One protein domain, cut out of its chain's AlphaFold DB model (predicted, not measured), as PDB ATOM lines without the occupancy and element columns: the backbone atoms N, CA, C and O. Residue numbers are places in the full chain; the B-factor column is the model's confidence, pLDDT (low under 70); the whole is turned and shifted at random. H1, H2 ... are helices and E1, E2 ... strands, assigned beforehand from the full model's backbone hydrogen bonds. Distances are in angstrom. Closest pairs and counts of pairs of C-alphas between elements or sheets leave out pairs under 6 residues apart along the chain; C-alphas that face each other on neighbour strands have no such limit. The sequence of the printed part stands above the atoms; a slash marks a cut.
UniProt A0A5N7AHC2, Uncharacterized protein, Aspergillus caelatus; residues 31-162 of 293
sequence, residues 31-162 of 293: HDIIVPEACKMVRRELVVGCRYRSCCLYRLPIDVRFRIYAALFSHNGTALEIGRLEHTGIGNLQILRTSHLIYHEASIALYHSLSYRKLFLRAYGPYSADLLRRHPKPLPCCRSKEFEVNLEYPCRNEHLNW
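This is residues 31 to 162 of the 293 residues of an uncharacterized protein of Aspergillus caelatus (UniProt A0A5N7AHC2). This is a mostly helical, elongated body built round one long helix, H5, which runs through the middle; H1 and H3 pack on it, the centres of these three making a triangle, and the short H4 packs near its beginning. Beyond the last residue of H5 a small two-stranded sheet, E1 and E2, makes one end of the long axis, with H6 next to it, while H2 and the long link of residues 49 to 61 lie toward the other end. H7 and H8 form a loosely placed pair that touches no other helix, and residues 151 to 162 fold back from H8. The printed part has 132 residues with eight named helices and two named strands, in the order H1 H2 H3 E1 H4 H5 E2 H6 H7 H8; the sheet has the order E1, E2 and is parallel. The whole is compact, with a radius of gyration of the C-alphas of 15.8 A, and spans 48 by 31 by 25 A.

H1, residues 31 to 39, touches H3, residues 62 to 72, at a steep tilt of 58 degrees, opposite ways; the closest C-alphas are those of Val 35 and Asp 63, 6.2 A apart. H2, residues 44 to 48, touches H3, with the C-alphas of Val 47 and Ile 62 closest at 4.9 A. H5, residues 100 to 115, touches H1 with residues 105 to 112 alone, at a shallow tilt of 26 degrees, opposite ways; the C-alphas of Ile 34 and Ala 109 are closest at 6.3 A. H3 and H5 touch at a steep tilt of 60 degrees, the same way, closest at the C-alphas of Tyr 69 and Ala 106, 6.0 A apart. H3 and H5 are the hubs, each touching three helices. H4, residues 94 to 97, touches H5 at residues 102 to 107 alone, with the C-alphas of Leu 96 and Tyr 103 closest at 4.4 A. E1, residues 79 to 82, and E2, residues 118 to 121, are parallel neighbours at 26 degrees; N 80 and O 118 are 2.9 A apart and N 120 and O 80 are 2.8 A apart, within hydrogen-bond range. E1, H4 H5 and E2 make a strand-helix-strand unit, two parallel neighbour strands with helices between, whose crossover is right-handed. H6, residues 126 to 133, is near H5; its closest C-alpha to E1 is that of Ser 128, 7.3 A from that of Ile 82. H7, residues 140 to 143, and H8, residues 145 to 150, are close but not clearly touching, with the C-alphas of Cys 142 and Glu 148 closest at 6.8 A; both are apart from H5. In H2, H3 and H6 every O i to N i+4 pair is within hydrogen-bond range, against 4 of 5 in H1, 10 of 12 in H5 and 1 of 2 in H8; H4 and H7 are too short for such a pair.

H1 begins at C-alpha 31, (320.687, 357.099, 314.793), and is 11.9 A long. H3 is 15.3 A long. H5, the longest helix, runs 23.9 A from C-alpha 100 at (336.131, 353.774, 329.312) to C-alpha 115. E1 and E2 are each 9.8 A long, and H6 is 10.8 A. H8 is 9.0 A long and ends at C-alpha 150, (332.699, 355.306, 341.749).

The C-alphas of Tyr 52 and Tyr 124 are the two farthest apart, at 49.5 A, and those of His 31 and Trp 162 are 14.6 A apart. The printed part has no cut. The links from H2 to H3 and from E1 to H4 are long. The mean pLDDT of the printed part is 81.3; residues 83 to 92 and 143 to 155 are under 70.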
ATOM      1  N   HIS A  31     320.644 356.208 313.634       92.25
ATOM      2  CA  HIS A  31     320.687 357.099 314.793       92.25
ATOM      3  C   HIS A  31     319.522 356.878 315.764       92.25
ATOM      4  O   HIS A  31     319.738 356.947 316.975       92.25
ATOM      5  N   ASP A  32     318.342 356.519 315.250       91.31
ATOM      6  CA  ASP A  32     317.151 356.218 316.059       91.31
ATOM      7  C   ASP A  32     317.342 354.970 316.933       91.31
ATOM      8  O   ASP A  32     316.613 354.775 317.902       91.31
ATOM      9  N   ILE A  33     318.329 354.127 316.612       91.12
ATOM     10  CA  ILE A  33     318.672 352.941 317.399       91.12
ATOM     11  C   ILE A  33     319.822 353.218 318.366       91.12
ATOM     12  O   ILE A  33     319.696 352.962 319.558       91.12
ATOM     13  N   ILE A  34     320.951 353.742 317.889       91.88
ATOM     14  CA  ILE A  34     322.168 353.814 318.717       91.88
ATOM     15  C   ILE A  34     322.107 354.895 319.800       91.88
ATOM     16  O   ILE A  34     322.666 354.696 320.878       91.88
ATOM     17  N   VAL A  35     321.445 356.030 319.541       93.31
ATOM     18  CA  VAL A  35     321.405 357.151 320.493       93.31
ATOM     19  C   VAL A  35     320.567 356.788 321.723       93.31
ATOM     20  O   VAL A  35     321.080 356.946 322.833       93.31
ATOM     21  N   PRO A  36     319.341 356.235 321.590       92.00
ATOM     22  CA  PRO A  36     318.587 355.767 322.751       92.00
ATOM     23  C   PRO A  36     319.308 354.681 323.551       92.00
ATOM     24  O   PRO A  36     319.265 354.720 324.778       92.00
ATOM     25  N   GLU A  37     319.995 353.741 322.892       89.94
ATOM     26  CA  GLU A  37     320.793 352.724 323.593       89.94
ATOM     27  C   GLU A  37     321.925 353.363 324.405       89.94
ATOM     28  O   GLU A  37     322.094 353.064 325.587       89.94
ATOM     29  N   ALA A  38     322.644 354.324 323.828       89.69
ATOM     30  CA  ALA A  38     323.716 355.024 324.524       89.69
ATOM     31  C   ALA A  38     323.221 355.864 325.713       89.69
ATOM     32  O   ALA A  38     323.860 355.890 326.768       89.69
ATOM     33  N   CYS A  39     322.047 356.494 325.589       89.62
ATOM     34  CA  CYS A  39     321.412 357.245 326.674       89.62
ATOM     35  C   CYS A  39     321.137 356.389 327.921       89.62
ATOM     36  O   CYS A  39     321.107 356.931 329.023       89.62
ATOM     37  N   LYS A  40     320.976 355.064 327.792       87.12
ATOM     38  CA  LYS A  40     320.778 354.159 328.944       87.12
ATOM     39  C   LYS A  40     322.039 353.992 329.798       87.12
ATOM     40  O   LYS A  40     321.946 353.630 330.977       87.12
ATOM     41  N   MET A  41     323.217 354.232 329.216       83.69
ATOM     42  CA  MET A  41     324.507 354.043 329.885       83.69
ATOM     43  C   MET A  41     325.005 355.285 330.615       83.69
ATOM     44  O   MET A  41     325.745 355.158 331.590       83.69
ATOM     45  N   VAL A  42     324.640 356.476 330.140       81.81
ATOM     46  CA  VAL A  42     325.195 357.740 330.638       81.81
ATOM     47  C   VAL A  42     324.216 358.486 331.538       81.81
ATOM     48  O   VAL A  42     323.001 358.326 331.452       81.81
ATOM     49  N   ARG A  43     324.751 359.347 332.410       81.62
ATOM     50  CA  ARG A  43     323.936 360.274 333.205       81.62
ATOM     51  C   ARG A  43     323.383 361.402 332.331       81.62
ATOM     52  O   ARG A  43     323.948 361.728 331.281       81.62
ATOM     53  N   ARG A  44     322.298 362.036 332.787       84.31
ATOM     54  CA  ARG A  44     321.573 363.078 332.040       84.31
ATOM     55  C   ARG A  44     322.474 364.242 331.618       84.31
ATOM     56  O   ARG A  44     322.305 364.768 330.521       84.31
ATOM     57  N   GLU A  45     323.459 364.608 332.433       85.19
ATOM     58  CA  GLU A  45     324.386 365.711 332.149       85.19
ATOM     59  C   GLU A  45     325.202 365.473 330.869       85.19
ATOM     60  O   GLU A  45     325.567 366.419 330.177       85.19
ATOM     61  N   LEU A  46     325.468 364.215 330.512       85.88
ATOM     62  CA  LEU A  46     326.229 363.858 329.309       85.88
ATOM     63  C   LEU A  46     325.364 363.535 328.112       85.88
ATOM     64  O   LEU A  46     325.873 363.517 326.991       85.88
ATOM     65  N   VAL A  47     324.075 363.293 328.332       89.75
ATOM     66  CA  VAL A  47     323.099 363.281 327.242       89.75
ATOM     67  C   VAL A  47     323.058 364.672 326.609       89.75
ATOM     68  O   VAL A  47     323.193 364.800 325.395       89.75
ATOM     69  N   VAL A  48     322.961 365.717 327.438       91.00
ATOM     70  CA  VAL A  48     322.919 367.119 326.984       91.00
ATOM     71  C   VAL A  48     324.312 367.660 326.633       91.00
ATOM     72  O   VAL A  48     324.437 368.516 325.761       91.00
ATOM     73  N   GLY A  49     325.362 367.130 327.264       87.44
ATOM     74  CA  GLY A  49     326.733 367.616 327.130       87.44
ATOM     75  C   GLY A  49     327.088 368.603 328.242       87.44
ATOM     76  O   GLY A  49     326.263 369.402 328.687       87.44
ATOM     77  N   CYS A  50     328.336 368.551 328.712       85.94
ATOM     78  CA  CYS A  50     328.780 369.339 329.860       85.94
ATOM     79  C   CYS A  50     330.028 370.164 329.521       85.94
ATOM     80  O   CYS A  50     331.131 369.630 329.396       85.94
ATOM     81  N   ARG A  51     329.858 371.490 329.397       84.94
ATOM     82  CA  ARG A  51     330.913 372.438 328.977       84.94
ATOM     83  C   ARG A  51     332.153 372.426 329.877       84.94
ATOM     84  O   ARG A  51     333.243 372.714 329.400       84.94
ATOM     85  N   TYR A  52     331.988 372.051 331.142       85.50
ATOM     86  CA  TYR A  52     333.051 372.037 332.150       85.50
ATOM     87  C   TYR A  52     333.896 370.755 332.139       85.50
ATOM     88  O   TYR A  52     334.812 370.609 332.944       85.50
ATOM     89  N   ARG A  53     333.617 369.805 331.235       84.31
ATOM     90  CA  ARG A  53     334.419 368.583 331.111       84.31
ATOM     91  C   ARG A  53     335.766 368.866 330.458       84.31
ATOM     92  O   ARG A  53     335.865 369.626 329.493       84.31
ATOM     93  N   SER A  54     336.803 368.206 330.960       84.31
ATOM     94  CA  SER A  54     338.153 368.259 330.388       84.31
ATOM     95  C   SER A  54     338.200 367.645 328.986       84.31
ATOM     96  O   SER A  54     338.823 368.205 328.091       84.31
ATOM     97  N   CYS A  55     337.482 366.543 328.757       85.25
ATOM     98  CA  CYS A  55     337.356 365.940 327.434       85.25
ATOM     99  C   CYS A  55     336.387 366.738 326.549       85.25
ATOM    100  O   CYS A  55     335.196 366.841 326.855       85.25
ATOM    101  N   CYS A  56     336.880 367.243 325.414       88.19
ATOM    102  CA  CYS A  56     336.085 368.023 324.463       88.19
ATOM    103  C   CYS A  56     334.885 367.253 323.895       88.19
ATOM    104  O   CYS A  56     333.842 367.859 323.672       88.19
ATOM    105  N   LEU A  57     334.990 365.930 323.713       89.06
ATOM    106  CA  LEU A  57     333.863 365.122 323.234       89.06
ATOM    107  C   LEU A  57     332.687 365.167 324.215       89.06
ATOM    108  O   LEU A  57     331.553 365.353 323.792       89.06
ATOM    109  N   TYR A  58     332.941 365.093 325.523       89.62
ATOM    110  CA  TYR A  58     331.886 365.098 326.550       89.62
ATOM    111  C   TYR A  58     331.225 366.468 326.755       89.62
ATOM    112  O   TYR A  58     330.214 366.573 327.453       89.62
ATOM    113  N   ARG A  59     331.777 367.523 326.147       91.69
ATOM    114  CA  ARG A  59     331.122 368.836 326.084       91.69
ATOM    115  C   ARG A  59     329.965 368.849 325.092       91.69
ATOM    116  O   ARG A  59     329.075 369.681 325.224       91.69
ATOM    117  N   LEU A  60     329.996 367.953 324.110       94.31
ATOM    118  CA  LEU A  60     328.986 367.850 323.066       94.31
ATOM    119  C   LEU A  60     327.793 367.018 323.554       94.31
ATOM    120  O   LEU A  60     328.001 366.074 324.323       94.31
ATOM    121  N   PRO A  61     326.570 367.301 323.074       94.38
ATOM    122  CA  PRO A  61     325.430 366.412 323.260       94.38
ATOM    123  C   PRO A  61     325.707 365.012 322.707       94.38
ATOM    124  O   PRO A  61     326.495 364.838 321.771       94.38
ATOM    125  N   ILE A  62     325.042 364.004 323.272       93.44
ATOM    126  CA  ILE A  62     325.250 362.608 322.871       93.44
ATOM    127  C   ILE A  62     324.892 362.359 321.403       93.44
ATOM    128  O   ILE A  62     325.587 361.596 320.739       93.44
ATOM    129  N   ASP A  63     323.884 363.047 320.857       95.12
ATOM    130  CA  ASP A  63     323.535 362.910 319.439       95.12
ATOM    131  C   ASP A  63     324.713 363.335 318.541       95.12
ATOM    132  O   ASP A  63     325.083 362.604 317.624       95.12
ATOM    133  N   VAL A  64     325.367 364.460 318.858       95.38
ATOM    134  CA  VAL A  64     326.538 364.965 318.131       95.38
ATOM    135  C   VAL A  64     327.711 363.997 318.255       95.38
ATOM    136  O   VAL A  64     328.354 363.698 317.248       95.38
ATOM    137  N   ARG A  65     327.975 363.451 319.450       93.94
ATOM    138  CA  ARG A  65     329.026 362.431 319.628       93.94
ATOM    139  C   ARG A  65     328.773 361.211 318.745       93.94
ATOM    140  O   ARG A  65     329.678 360.751 318.052       93.94
ATOM    141  N   PHE A  66     327.532 360.735 318.690       94.44
ATOM    142  CA  PHE A  66     327.172 359.606 317.838       94.44
ATOM    143  C   PHE A  66     327.210 359.928 316.348       94.44
ATOM    144  O   PHE A  66     327.511 359.026 315.574       94.44
ATOM    145  N   ARG A  67     327.013 361.182 315.921       94.00
ATOM    146  CA  ARG A  67     327.309 361.598 314.534       94.00
ATOM    147  C   ARG A  67     328.802 361.509 314.216       94.00
ATOM    148  O   ARG A  67     329.159 361.076 313.125       94.00
ATOM    149  N   ILE A  68     329.675 361.850 315.168       92.81
ATOM    150  CA  ILE A  68     331.130 361.671 315.015       92.81
ATOM    151  C   ILE A  68     331.460 360.179 314.877       92.81
ATOM    152  O   ILE A  68     332.148 359.791 313.936       92.81
ATOM    153  N   TYR A  69     330.925 359.316 315.748       93.12
ATOM    154  CA  TYR A  69     331.132 357.866 315.625       93.12
ATOM    155  C   TYR A  69     330.556 357.295 314.323       93.12
ATOM    156  O   TYR A  69     331.182 356.442 313.702       93.12
ATOM    157  N   ALA A  70     329.407 357.793 313.872       90.06
ATOM    158  CA  ALA A  70     328.788 357.414 312.607       90.06
ATOM    159  C   ALA A  70     329.653 357.796 311.390       90.06
ATOM    160  O   ALA A  70     329.651 357.083 310.389       90.06
ATOM    161  N   ALA A  71     330.424 358.883 311.483       88.69
ATOM    162  CA  ALA A  71     331.416 359.247 310.474       88.69
ATOM    163  C   ALA A  71     332.648 358.321 310.498       88.69
ATOM    164  O   ALA A  71     333.233 358.052 309.451       88.69
ATOM    165  N   LEU A  72     333.025 357.798 311.671       88.31
ATOM    166  CA  LEU A  72     334.126 356.837 311.820       88.31
ATOM    167  C   LEU A  72     333.740 355.420 311.370       88.31
ATOM    168  O   LEU A  72     334.575 354.685 310.841       88.31
ATOM    169  N   PHE A  73     332.485 355.023 311.579       89.38
ATOM    170  CA  PHE A  73     331.991 353.680 311.289       89.38
ATOM    171  C   PHE A  73     330.950 353.708 310.169       89.38
ATOM    172  O   PHE A  73     329.800 354.110 310.351       89.38
ATOM    173  N   SER A  74     331.359 353.237 308.988       85.38
ATOM    174  CA  SER A  74     330.501 353.190 307.801       85.38
ATOM    175  C   SER A  74     329.216 352.391 308.062       85.38
ATOM    176  O   SER A  74     329.262 351.227 308.450       85.38
ATOM    177  N   HIS A  75     328.068 353.024 307.815       87.75
ATOM    178  CA  HIS A  75     326.716 352.482 308.019       87.75
ATOM    179  C   HIS A  75     325.772 352.881 306.863       87.75
ATOM    180  O   HIS A  75     324.555 352.809 306.971       87.75
ATOM    181  N   ASN A  76     326.328 353.329 305.737       85.00
ATOM    182  CA  ASN A  76     325.609 353.889 304.588       85.00
ATOM    183  C   ASN A  76     325.286 352.838 303.507       85.00
ATOM    184  O   ASN A  76     325.332 353.132 302.315       85.00
ATOM    185  N   GLY A  77     325.022 351.585 303.894       83.38
ATOM    186  CA  GLY A  77     324.703 350.510 302.945       83.38
ATOM    187  C   GLY A  77     325.888 349.991 302.122       83.38
ATOM    188  O   GLY A  77     325.695 349.147 301.245       83.38
ATOM    189  N   THR A  78     327.112 350.452 302.398       86.56
ATOM    190  CA  THR A  78     328.324 349.994 301.703       86.56
ATOM    191  C   THR A  78     328.525 348.490 301.850       86.56
ATOM    192  O   THR A  78     328.190 347.881 302.872       86.56
ATOM    193  N   ALA A  79     329.106 347.884 300.816       86.44
ATOM    194  CA  ALA A  79     329.474 346.480 300.835       86.44
ATOM    195  C   ALA A  79     330.577 346.219 301.872       86.44
ATOM    196  O   ALA A  79     331.529 346.993 301.989       86.44
ATOM    197  N   LEU A  80     330.452 345.121 302.611       86.25
ATOM    198  CA  LEU A  80     331.509 344.563 303.448       86.25
ATOM    199  C   LEU A  80     331.642 343.078 303.133       86.25
ATOM    200  O   LEU A  80     330.690 342.324 303.327       86.25
ATOM    201  N   GLU A  81     332.809 342.662 302.657       83.88
ATOM    202  CA  GLU A  81     333.091 341.254 302.394       83.88
ATOM    203  C   GLU A  81     333.632 340.569 303.653       83.88
ATOM    204  O   GLU A  81     334.627 340.994 304.238       83.88
ATOM    205  N   ILE A  82     332.969 339.491 304.065       76.81
ATOM    206  CA  ILE A  82     333.338 338.648 305.198       76.81
ATOM    207  C   ILE A  82     333.953 337.363 304.629       76.81
ATOM    208  O   ILE A  82     333.286 336.597 303.925       76.81
ATOM    209  N   GLY A  83     335.238 337.144 304.926       61.81
ATOM    210  CA  GLY A  83     335.995 335.959 304.496       61.81
ATOM    211  C   GLY A  83     337.312 336.229 303.761       61.81
ATOM    212  O   GLY A  83     338.041 335.280 303.502       61.81
ATOM    213  N   ARG A  84     337.632 337.490 303.431       53.62
ATOM    214  CA  ARG A  84     338.909 337.888 302.792       53.62
ATOM    215  C   ARG A  84     339.789 338.813 303.630       53.62
ATOM    216  O   ARG A  84     340.913 339.093 303.235       53.62
ATOM    217  N   LEU A  85     339.271 339.336 304.736       50.88
ATOM    218  CA  LEU A  85     340.003 340.312 305.529       50.88
ATOM    219  C   LEU A  85     341.072 339.589 306.349       50.88
ATOM    220  O   LEU A  85     340.757 338.638 307.067       50.88
ATOM    221  N   GLU A  86     342.318 340.062 306.258       50.28
ATOM    222  CA  GLU A  86     343.305 339.813 307.306       50.28
ATOM    223  C   GLU A  86     342.662 340.146 308.652       50.28
ATOM    224  O   GLU A  86     341.845 341.067 308.747       50.28
ATOM    225  N   HIS A  87     342.982 339.368 309.683       52.38
ATOM    226  CA  HIS A  87     342.396 339.497 311.013       52.38
ATOM    227  C   HIS A  87     342.847 340.805 311.690       52.38
ATOM    228  O   HIS A  87     343.544 340.792 312.701       52.38
ATOM    229  N   THR A  88     342.439 341.961 311.172       49.06
ATOM    230  CA  THR A  88     342.578 343.234 311.862       49.06
ATOM    231  C   THR A  88     341.552 343.217 312.979       49.06
ATOM    232  O   THR A  88     340.360 343.455 312.766       49.06
ATOM    233  N   GLY A  89     341.991 342.835 314.178       53.22
ATOM    234  CA  GLY A  89     341.130 342.852 315.346       53.22
ATOM    235  C   GLY A  89     340.472 344.225 315.494       53.22
ATOM    236  O   GLY A  89     341.111 345.252 315.279       53.22
ATOM    237  N   ILE A  90     339.209 344.246 315.929       54.22
ATOM    238  CA  ILE A  90     338.490 345.471 316.332       54.22
ATOM    239  C   ILE A  90     339.350 346.332 317.284       54.22
ATOM    240  O   ILE A  90     339.268 347.556 317.274       54.22
ATOM    241  N   GLY A  91     340.251 345.696 318.042       48.72
ATOM    242  CA  GLY A  91     341.238 346.350 318.896       48.72
ATOM    243  C   GLY A  91     342.237 347.279 318.193       48.72
ATOM    244  O   GLY A  91     342.927 347.998 318.908       48.72
ATOM    245  N   ASN A  92     342.329 347.317 316.859       52.84
ATOM    246  CA  ASN A  92     343.176 348.273 316.124       52.84
ATOM    247  C   ASN A  92     342.518 349.649 315.916       52.84
ATOM    248  O   ASN A  92     343.153 350.565 315.398       52.84
ATOM    249  N   LEU A  93     341.267 349.829 316.347       74.25
ATOM    250  CA  LEU A  93     340.609 351.131 316.333       74.25
ATOM    251  C   LEU A  93     341.079 351.956 317.538       74.25
ATOM    252  O   LEU A  93     340.647 351.717 318.664       74.25
ATOM    253  N   GLN A  94     341.948 352.945 317.299       80.81
ATOM    254  CA  GLN A  94     342.525 353.803 318.349       80.81
ATOM    255  C   GLN A  94     341.464 354.477 319.232       80.81
ATOM    256  O   GLN A  94     341.661 354.623 320.436       80.81
ATOM    257  N   ILE A  95     340.302 354.807 318.659       83.75
ATOM    258  CA  ILE A  95     339.178 355.400 319.394       83.75
ATOM    259  C   ILE A  95     338.670 354.494 320.528       83.75
ATOM    260  O   ILE A  95     338.300 354.979 321.592       83.75
ATOM    261  N   LEU A  96     338.726 353.167 320.362       83.69
ATOM    262  CA  LEU A  96     338.309 352.216 321.398       83.69
ATOM    263  C   LEU A  96     339.291 352.158 322.577       83.69
ATOM    264  O   LEU A  96     338.967 351.589 323.614       83.69
ATOM    265  N   ARG A  97     340.488 352.737 322.436       82.81
ATOM    266  CA  ARG A  97     341.527 352.757 323.475       82.81
ATOM    267  C   ARG A  97     341.592 354.088 324.230       82.81
ATOM    268  O   ARG A  97     342.425 354.230 325.116       82.81
ATOM    269  N   THR A  98     340.747 355.065 323.891       83.81
ATOM    270  CA  THR A  98     340.855 356.431 324.426       83.81
ATOM    271  C   THR A  98     340.396 356.541 325.879       83.81
ATOM    272  O   THR A  98     341.081 357.136 326.705       83.81
ATOM    273  N   SER A  99     339.220 356.008 326.207       83.50
ATOM    274  CA  SER A  99     338.664 356.055 327.562       83.50
ATOM    275  C   SER A  99     337.589 354.983 327.743       83.50
ATOM    276  O   SER A  99     337.059 354.457 326.764       83.50
ATOM    277  N   HIS A 100     337.215 354.709 328.995       83.06
ATOM    278  CA  HIS A 100     336.131 353.774 329.312       83.06
ATOM    279  C   HIS A 100     334.798 354.165 328.647       83.06
ATOM    280  O   HIS A 100     334.140 353.323 328.047       83.06
ATOM    281  N   LEU A 101     334.403 355.444 328.708       83.88
ATOM    282  CA  LEU A 101     333.140 355.901 328.115       83.88
ATOM    283  C   LEU A 101     333.180 355.871 326.585       83.88
ATOM    284  O   LEU A 101     332.253 355.362 325.961       83.88
ATOM    285  N   ILE A 102     334.268 356.362 325.983       88.88
ATOM    286  CA  ILE A 102     334.420 356.365 324.524       88.88
ATOM    287  C   ILE A 102     334.431 354.932 323.995       88.88
ATOM    288  O   ILE A 102     333.821 354.682 322.961       88.88
ATOM    289  N   TYR A 103     335.056 353.986 324.707       88.25
ATOM    290  CA  TYR A 103     335.003 352.572 324.347       88.25
ATOM    291  C   TYR A 103     333.560 352.092 324.187       88.25
ATOM    292  O   TYR A 103     333.236 351.511 323.154       88.25
ATOM    293  N   HIS A 104     332.693 352.351 325.168       87.19
ATOM    294  CA  HIS A 104     331.305 351.889 325.130       87.19
ATOM    295  C   HIS A 104     330.483 352.611 324.063       87.19
ATOM    296  O   HIS A 104     329.855 351.941 323.245       87.19
ATOM    297  N   GLU A 105     330.538 353.946 323.996       90.44
ATOM    298  CA  GLU A 105     329.789 354.710 322.986       90.44
ATOM    299  C   GLU A 105     330.203 354.313 321.558       90.44
ATOM    300  O   GLU A 105     329.360 353.979 320.718       90.44
ATOM    301  N   ALA A 106     331.511 354.255 321.295       91.06
ATOM    302  CA  ALA A 106     332.037 353.842 320.003       91.06
ATOM    303  C   ALA A 106     331.751 352.362 319.710       91.06
ATOM    304  O   ALA A 106     331.537 352.006 318.554       91.06
ATOM    305  N   SER A 107     331.704 351.496 320.724       89.50
ATOM    306  CA  SER A 107     331.338 350.090 320.549       89.50
ATOM    307  C   SER A 107     329.872 349.925 320.145       89.50
ATOM    308  O   SER A 107     329.590 349.170 319.217       89.50
ATOM    309  N   ILE A 108     328.938 350.658 320.760       90.44
ATOM    310  CA  ILE A 108     327.531 350.673 320.317       90.44
ATOM    311  C   ILE A 108     327.469 351.084 318.845       90.44
ATOM    312  O   ILE A 108     326.916 350.359 318.016       90.44
ATOM    313  N   ALA A 109     328.106 352.204 318.496       92.12
ATOM    314  CA  ALA A 109     328.116 352.688 317.124       92.12
ATOM    315  C   ALA A 109     328.713 351.646 316.153       92.12
ATOM    316  O   ALA A 109     328.061 351.254 315.181       92.12
ATOM    317  N   LEU A 110     329.909 351.131 316.441       89.94
ATOM    318  CA  LEU A 110     330.615 350.167 315.600       89.94
ATOM    319  C   LEU A 110     329.788 348.903 315.354       89.94
ATOM    320  O   LEU A 110     329.600 348.502 314.205       89.94
ATOM    321  N   TYR A 111     329.285 348.264 316.408       88.31
ATOM    322  CA  TYR A 111     328.593 346.983 316.265       88.31
ATOM    323  C   TYR A 111     327.233 347.130 315.584       88.31
ATOM    324  O   TYR A 111     326.858 346.266 314.790       88.31
ATOM    325  N   HIS A 112     326.523 348.237 315.819       90.44
ATOM    326  CA  HIS A 112     325.299 348.522 315.079       90.44
ATOM    327  C   HIS A 112     325.588 348.906 313.624       90.44
ATOM    328  O   HIS A 112     324.790 348.549 312.767       90.44
ATOM    329  N   SER A 113     326.723 349.543 313.300       90.19
ATOM    330  CA  SER A 113     327.038 349.964 311.920       90.19
ATOM    331  C   SER A 113     327.017 348.795 310.927       90.19
ATOM    332  O   SER A 113     326.506 348.932 309.815       90.19
ATOM    333  N   LEU A 114     327.459 347.605 311.359       88.12
ATOM    334  CA  LEU A 114     327.441 346.379 310.555       88.12
ATOM    335  C   LEU A 114     326.033 345.993 310.095       88.12
ATOM    336  O   LEU A 114     325.867 345.536 308.965       88.12
ATOM    337  N   SER A 115     325.014 346.217 310.930       90.44
ATOM    338  CA  SER A 115     323.616 345.963 310.567       90.44
ATOM    339  C   SER A 115     323.130 346.845 309.424       90.44
ATOM    340  O   SER A 115     322.170 346.476 308.759       90.44
ATOM    341  N   TYR A 116     323.766 347.985 309.176       92.06
ATOM    342  CA  TYR A 116     323.380 348.939 308.136       92.06
ATOM    343  C   TYR A 116     324.264 348.848 306.890       92.06
ATOM    344  O   TYR A 116     324.132 349.641 305.959       92.06
ATOM    345  N   ARG A 117     325.169 347.868 306.850       90.31
ATOM    346  CA  ARG A 117     325.992 347.554 305.683       90.31
ATOM    347  C   ARG A 117     325.416 346.373 304.915       90.31
ATOM    348  O   ARG A 117     324.602 345.600 305.419       90.31
ATOM    349  N   LYS A 118     325.878 346.218 303.676       91.31
ATOM    350  CA  LYS A 118     325.589 345.042 302.861       91.31
ATOM    351  C   LYS A 118     326.678 343.997 303.086       91.31
ATOM    352  O   LYS A 118     327.777 344.122 302.554       91.31
ATOM    353  N   LEU A 119     326.375 342.983 303.889       91.69
ATOM    354  CA  LEU A 119     327.325 341.947 304.289       91.69
ATOM    355  C   LEU A 119     327.395 340.850 303.225       91.69
ATOM    356  O   LEU A 119     326.404 340.175 302.973       91.69
ATOM    357  N   PHE A 120     328.554 340.656 302.605       90.38
ATOM    358  CA  PHE A 120     328.797 339.603 301.620       90.38
ATOM    359  C   PHE A 120     329.606 338.480 302.257       90.38
ATOM    360  O   PHE A 120     330.794 338.651 302.513       90.38
ATOM    361  N   LEU A 121     328.982 337.328 302.494       90.06
ATOM    362  CA  LEU A 121     329.675 336.151 303.005       90.06
ATOM    363  C   LEU A 121     330.101 335.264 301.835       90.06
ATOM    364  O   LEU A 121     329.271 334.800 301.049       90.06
ATOM    365  N   ARG A 122     331.413 335.034 301.734       83.31
ATOM    366  CA  ARG A 122     332.018 334.089 300.777       83.31
ATOM    367  C   ARG A 122     332.703 332.902 301.446       83.31
ATOM    368  O   ARG A 122     332.911 331.870 300.802       83.31
ATOM    369  N   ALA A 123     333.058 333.066 302.715       83.94
ATOM    370  CA  ALA A 123     333.558 332.012 303.576       83.94
ATOM    371  C   ALA A 123     332.539 331.780 304.690       83.94
ATOM    372  O   ALA A 123     332.039 332.733 305.293       83.94
ATOM    373  N   TYR A 124     332.240 330.512 304.932       89.56
ATOM    374  CA  TYR A 124     331.325 330.079 305.975       89.56
ATOM    375  C   TYR A 124     332.102 329.340 307.061       89.56
ATOM    376  O   TYR A 124     333.254 328.958 306.871       89.56
ATOM    377  N   GLY A 125     331.463 329.168 308.205       87.00
ATOM    378  CA  GLY A 125     331.969 328.415 309.341       87.00
ATOM    379  C   GLY A 125     331.594 329.081 310.666       87.00
ATOM    380  O   GLY A 125     331.003 330.172 310.664       87.00
ATOM    381  N   PRO A 126     331.974 328.473 311.800       85.12
ATOM    382  CA  PRO A 126     331.638 328.967 313.136       85.12
ATOM    383  C   PRO A 126     332.066 330.419 313.373       85.12
ATOM    384  O   PRO A 126     331.319 331.198 313.957       85.12
ATOM    385  N   TYR A 127     333.224 330.822 312.844       84.50
ATOM    386  CA  TYR A 127     333.721 332.195 312.968       84.50
ATOM    387  C   TYR A 127     332.802 333.225 312.298       84.50
ATOM    388  O   TYR A 127     332.484 334.259 312.878       84.50
ATOM    389  N   SER A 128     332.348 332.944 311.074       87.00
ATOM    390  CA  SER A 128     331.434 333.842 310.358       87.00
ATOM    391  C   SER A 128     330.073 333.943 311.057       87.00
ATOM    392  O   SER A 128     329.473 335.015 311.067       87.00
ATOM    393  N   ALA A 129     329.621 332.865 311.710       88.50
ATOM    394  CA  ALA A 129     328.427 332.877 312.552       88.50
ATOM    395  C   ALA A 129     328.632 333.727 313.819       88.50
ATOM    396  O   ALA A 129     327.774 334.553 314.140       88.50
ATOM    397  N   ASP A 130     329.776 333.578 314.497       86.12
ATOM    398  CA  ASP A 130     330.149 334.402 315.654       86.12
ATOM    399  C   ASP A 130     330.201 335.886 315.281       86.12
ATOM    400  O   ASP A 130     329.583 336.708 315.950       86.12
ATOM    401  N   LEU A 131     330.830 336.240 314.156       85.38
ATOM    402  CA  LEU A 131     330.927 337.624 313.684       85.38
ATOM    403  C   LEU A 131     329.550 338.299 313.557       85.38
ATOM    404  O   LEU A 131     329.379 339.444 313.982       85.38
ATOM    405  N   LEU A 132     328.556 337.593 313.008       86.75
ATOM    406  CA  LEU A 132     327.198 338.123 312.854       86.75
ATOM    407  C   LEU A 132     326.502 338.367 314.202       86.75
ATOM    408  O   LEU A 132     325.640 339.243 314.282       86.75
ATOM    409  N   ARG A 133     326.903 337.651 315.257       84.44
ATOM    410  CA  ARG A 133     326.313 337.708 316.607       84.44
ATOM    411  C   ARG A 133     327.115 338.510 317.616       84.44
ATOM    412  O   ARG A 133     326.594 338.897 318.661       84.44
ATOM    413  N   ARG A 134     328.383 338.759 317.315       82.88
ATOM    414  CA  ARG A 134     329.335 339.334 318.252       82.88
ATOM    415  C   ARG A 134     328.831 340.673 318.764       82.88
ATOM    416  O   ARG A 134     328.360 341.491 317.982       82.88
ATOM    417  N   HIS A 135     328.960 340.907 320.054       83.06
ATOM    418  CA  HIS A 135     328.724 342.196 320.697       83.06
ATOM    419  C   HIS A 135     329.961 342.553 321.536       83.06
ATOM    420  O   HIS A 135     330.850 341.704 321.714       83.06
ATOM    421  N   PRO A 136     330.086 343.804 321.996       80.00
ATOM    422  CA  PRO A 136     331.213 344.220 322.818       80.00
ATOM    423  C   PRO A 136     331.290 343.389 324.095       80.00
ATOM    424  O   PRO A 136     330.289 343.190 324.782       80.00
ATOM    425  N   LYS A 137     332.492 342.914 324.432       78.38
ATOM    426  CA  LYS A 137     332.728 342.304 325.742       78.38
ATOM    427  C   LYS A 137     332.894 343.423 326.775       78.38
ATOM    428  O   LYS A 137     333.572 344.403 326.471       78.38
ATOM    429  N   PRO A 138     332.335 343.290 327.988       77.81
ATOM    430  CA  PRO A 138     332.610 344.243 329.058       77.81
ATOM    431  C   PRO A 138     334.119 344.284 329.343       77.81
ATOM    432  O   PRO A 138     334.782 343.238 329.330       77.81
ATOM    433  N   LEU A 139     334.657 345.480 329.595       78.69
ATOM    434  CA  LEU A 139     336.061 345.653 329.975       78.69
ATOM    435  C   LEU A 139     336.315 345.021 331.357       78.69
ATOM    436  O   LEU A 139     335.382 344.884 332.150       78.69
ATOM    437  N   PRO A 140     337.558 344.644 331.700       77.25
ATOM    438  CA  PRO A 140     337.857 344.064 333.012       77.25
ATOM    439  C   PRO A 140     337.426 344.957 334.187       77.25
ATOM    440  O   PRO A 140     336.833 344.464 335.143       77.25
ATOM    441  N   CYS A 141     337.632 346.274 334.076       72.25
ATOM    442  CA  CYS A 141     337.215 347.253 335.086       72.25
ATOM    443  C   CYS A 141     335.690 347.369 335.247       72.25
ATOM    444  O   CYS A 141     335.226 347.842 336.276       72.25
ATOM    445  N   CYS A 142     334.908 346.892 334.274       74.31
ATOM    446  CA  CYS A 142     333.451 346.852 334.355       74.31
ATOM    447  C   CYS A 142     332.922 345.792 335.326       74.31
ATOM    448  O   CYS A 142     331.745 345.816 335.646       74.31
ATOM    449  N   ARG A 143     333.743 344.813 335.729       68.25
ATOM    450  CA  ARG A 143     333.288 343.649 336.511       68.25
ATOM    451  C   ARG A 143     333.391 343.843 338.022       68.25
ATOM    452  O   ARG A 143     332.938 342.979 338.766       68.25
ATOM    453  N   SER A 144     334.016 344.925 338.481       65.88
ATOM    454  CA  SER A 144     334.179 345.186 339.910       65.88
ATOM    455  C   SER A 144     333.089 346.125 340.420       65.88
ATOM    456  O   SER A 144     333.020 347.283 340.007       65.88
ATOM    457  N   LYS A 145     332.270 345.638 341.362       58.66
ATOM    458  CA  LYS A 145     331.198 346.413 342.013       58.66
ATOM    459  C   LYS A 145     331.725 347.656 342.740       58.66
ATOM    460  O   LYS A 145     331.056 348.682 342.759       58.66
ATOM    461  N   GLU A 146     332.940 347.593 343.288       57.47
ATOM    462  CA  GLU A 146     333.604 348.736 343.939       57.47
ATOM    463  C   GLU A 146     333.954 349.851 342.943       57.47
ATOM    464  O   GLU A 146     333.932 351.037 343.282       57.47
ATOM    465  N   PHE A 147     334.234 349.477 341.690       53.78
ATOM    466  CA  PHE A 147     334.468 350.425 340.609       53.78
ATOM    467  C   PHE A 147     333.154 350.935 340.017       53.78
ATOM    468  O   PHE A 147     333.094 352.098 339.653       53.78
ATOM    469  N   GLU A 148     332.079 350.144 339.957       55.72
ATOM    470  CA  GLU A 148     330.792 350.599 339.400       55.72
ATOM    471  C   GLU A 148     330.168 351.784 340.149       55.72
ATOM    472  O   GLU A 148     329.594 352.665 339.508       55.72
ATOM    473  N   VAL A 149     330.296 351.832 341.480       57.94
ATOM    474  CA  VAL A 149     329.729 352.914 342.310       57.94
ATOM    475  C   VAL A 149     330.489 354.235 342.116       57.94
ATOM    476  O   VAL A 149     329.887 355.309 342.145       57.94
ATOM    477  N   ASN A 150     331.801 354.154 341.874       56.59
ATOM    478  CA  ASN A 150     332.699 355.306 341.749       56.59
ATOM    479  C   ASN A 150     332.997 355.696 340.295       56.59
ATOM    480  O   ASN A 150     333.491 356.792 340.025       56.59
ATOM    481  N   LEU A 151     332.701 354.811 339.342       61.50
ATOM    482  CA  LEU A 151     332.769 355.122 337.930       61.50
ATOM    483  C   LEU A 151     331.681 356.131 337.616       61.50
ATOM    484  O   LEU A 151     330.490 355.927 337.850       61.50
ATOM    485  N   GLU A 152     332.101 357.211 336.976       58.81
ATOM    486  CA  GLU A 152     331.156 358.166 336.429       58.81
ATOM    487  C   GLU A 152     330.162 357.482 335.463       58.81
ATOM    488  O   GLU A 152     329.011 357.919 335.352       58.81
ATOM    489  N   TYR A 153     330.591 356.360 334.850       63.66
ATOM    490  CA  TYR A 153     329.855 355.553 333.870       63.66
ATOM    491  C   TYR A 153     330.017 354.044 334.130       63.66
ATOM    492  O   TYR A 153     331.027 353.460 333.720       63.66
ATOM    493  N   PRO A 154     329.043 353.387 334.781       64.12
ATOM    494  CA  PRO A 154     329.052 351.940 334.948       64.12
ATOM    495  C   PRO A 154     328.745 351.224 333.626       64.12
ATOM    496  O   PRO A 154     328.063 351.745 332.738       64.12
ATOM    497  N   CYS A 155     329.235 349.995 333.494       69.00
ATOM    498  CA  CYS A 155     329.013 349.166 332.319       69.00
ATOM    499  C   CYS A 155     327.621 348.536 332.355       69.00
ATOM    500  O   CYS A 155     327.453 347.359 332.653       69.00
ATOM    501  N   ARG A 156     326.610 349.317 331.980       73.38
ATOM    502  CA  ARG A 156     325.212 348.869 331.897       73.38
ATOM    503  C   ARG A 156     324.932 348.027 330.648       73.38
ATOM    504  O   ARG A 156     323.882 348.168 330.033       73.38
ATOM    505  N   ASN A 157     325.871 347.160 330.261       72.00
ATOM    506  CA  ASN A 157     325.755 346.325 329.063       72.00
ATOM    507  C   ASN A 157     324.530 345.407 329.107       72.00
ATOM    508  O   ASN A 157     323.981 345.101 328.055       72.00
ATOM    509  N   GLU A 158     324.099 344.999 330.300       71.62
ATOM    510  CA  GLU A 158     322.880 344.212 330.519       71.62
ATOM    511  C   GLU A 158     321.583 344.982 330.222       71.62
ATOM    512  O   GLU A 158     320.577 344.377 329.867       71.62
ATOM    513  N   HIS A 159     321.604 346.317 330.303       76.38
ATOM    514  CA  HIS A 159     320.459 347.169 329.959       76.38
ATOM    515  C   HIS A 159     320.411 347.531 328.470       76.38
ATOM    516  O   HIS A 159     319.429 348.119 328.001       76.38
ATOM    517  N   LEU A 160     321.481 347.228 327.731       79.56
ATOM    518  CA  LEU A 160     321.566 347.500 326.307       79.56
ATOM    519  C   LEU A 160     320.888 346.398 325.515       79.56
ATOM    520  O   LEU A 160     321.137 345.207 325.704       79.56
ATOM    521  N   ASN A 161     320.079 346.813 324.551       82.62
ATOM    522  CA  ASN A 161     319.520 345.888 323.594       82.62
ATOM    523  C   ASN A 161     320.504 345.668 322.440       82.62
ATOM    524  O   ASN A 161     320.495 346.381 321.438       82.62
ATOM    525  N   TRP A 162     321.323 344.622 322.560       80.44
ATOM    526  CA  TRP A 162     322.235 344.196 321.493       80.44
ATOM    527  C   TRP A 162     321.539 343.447 320.347       80.44
ATOM    528  O   TRP A 162     322.207 343.049 319.385       80.44
TER     529      TRP A 162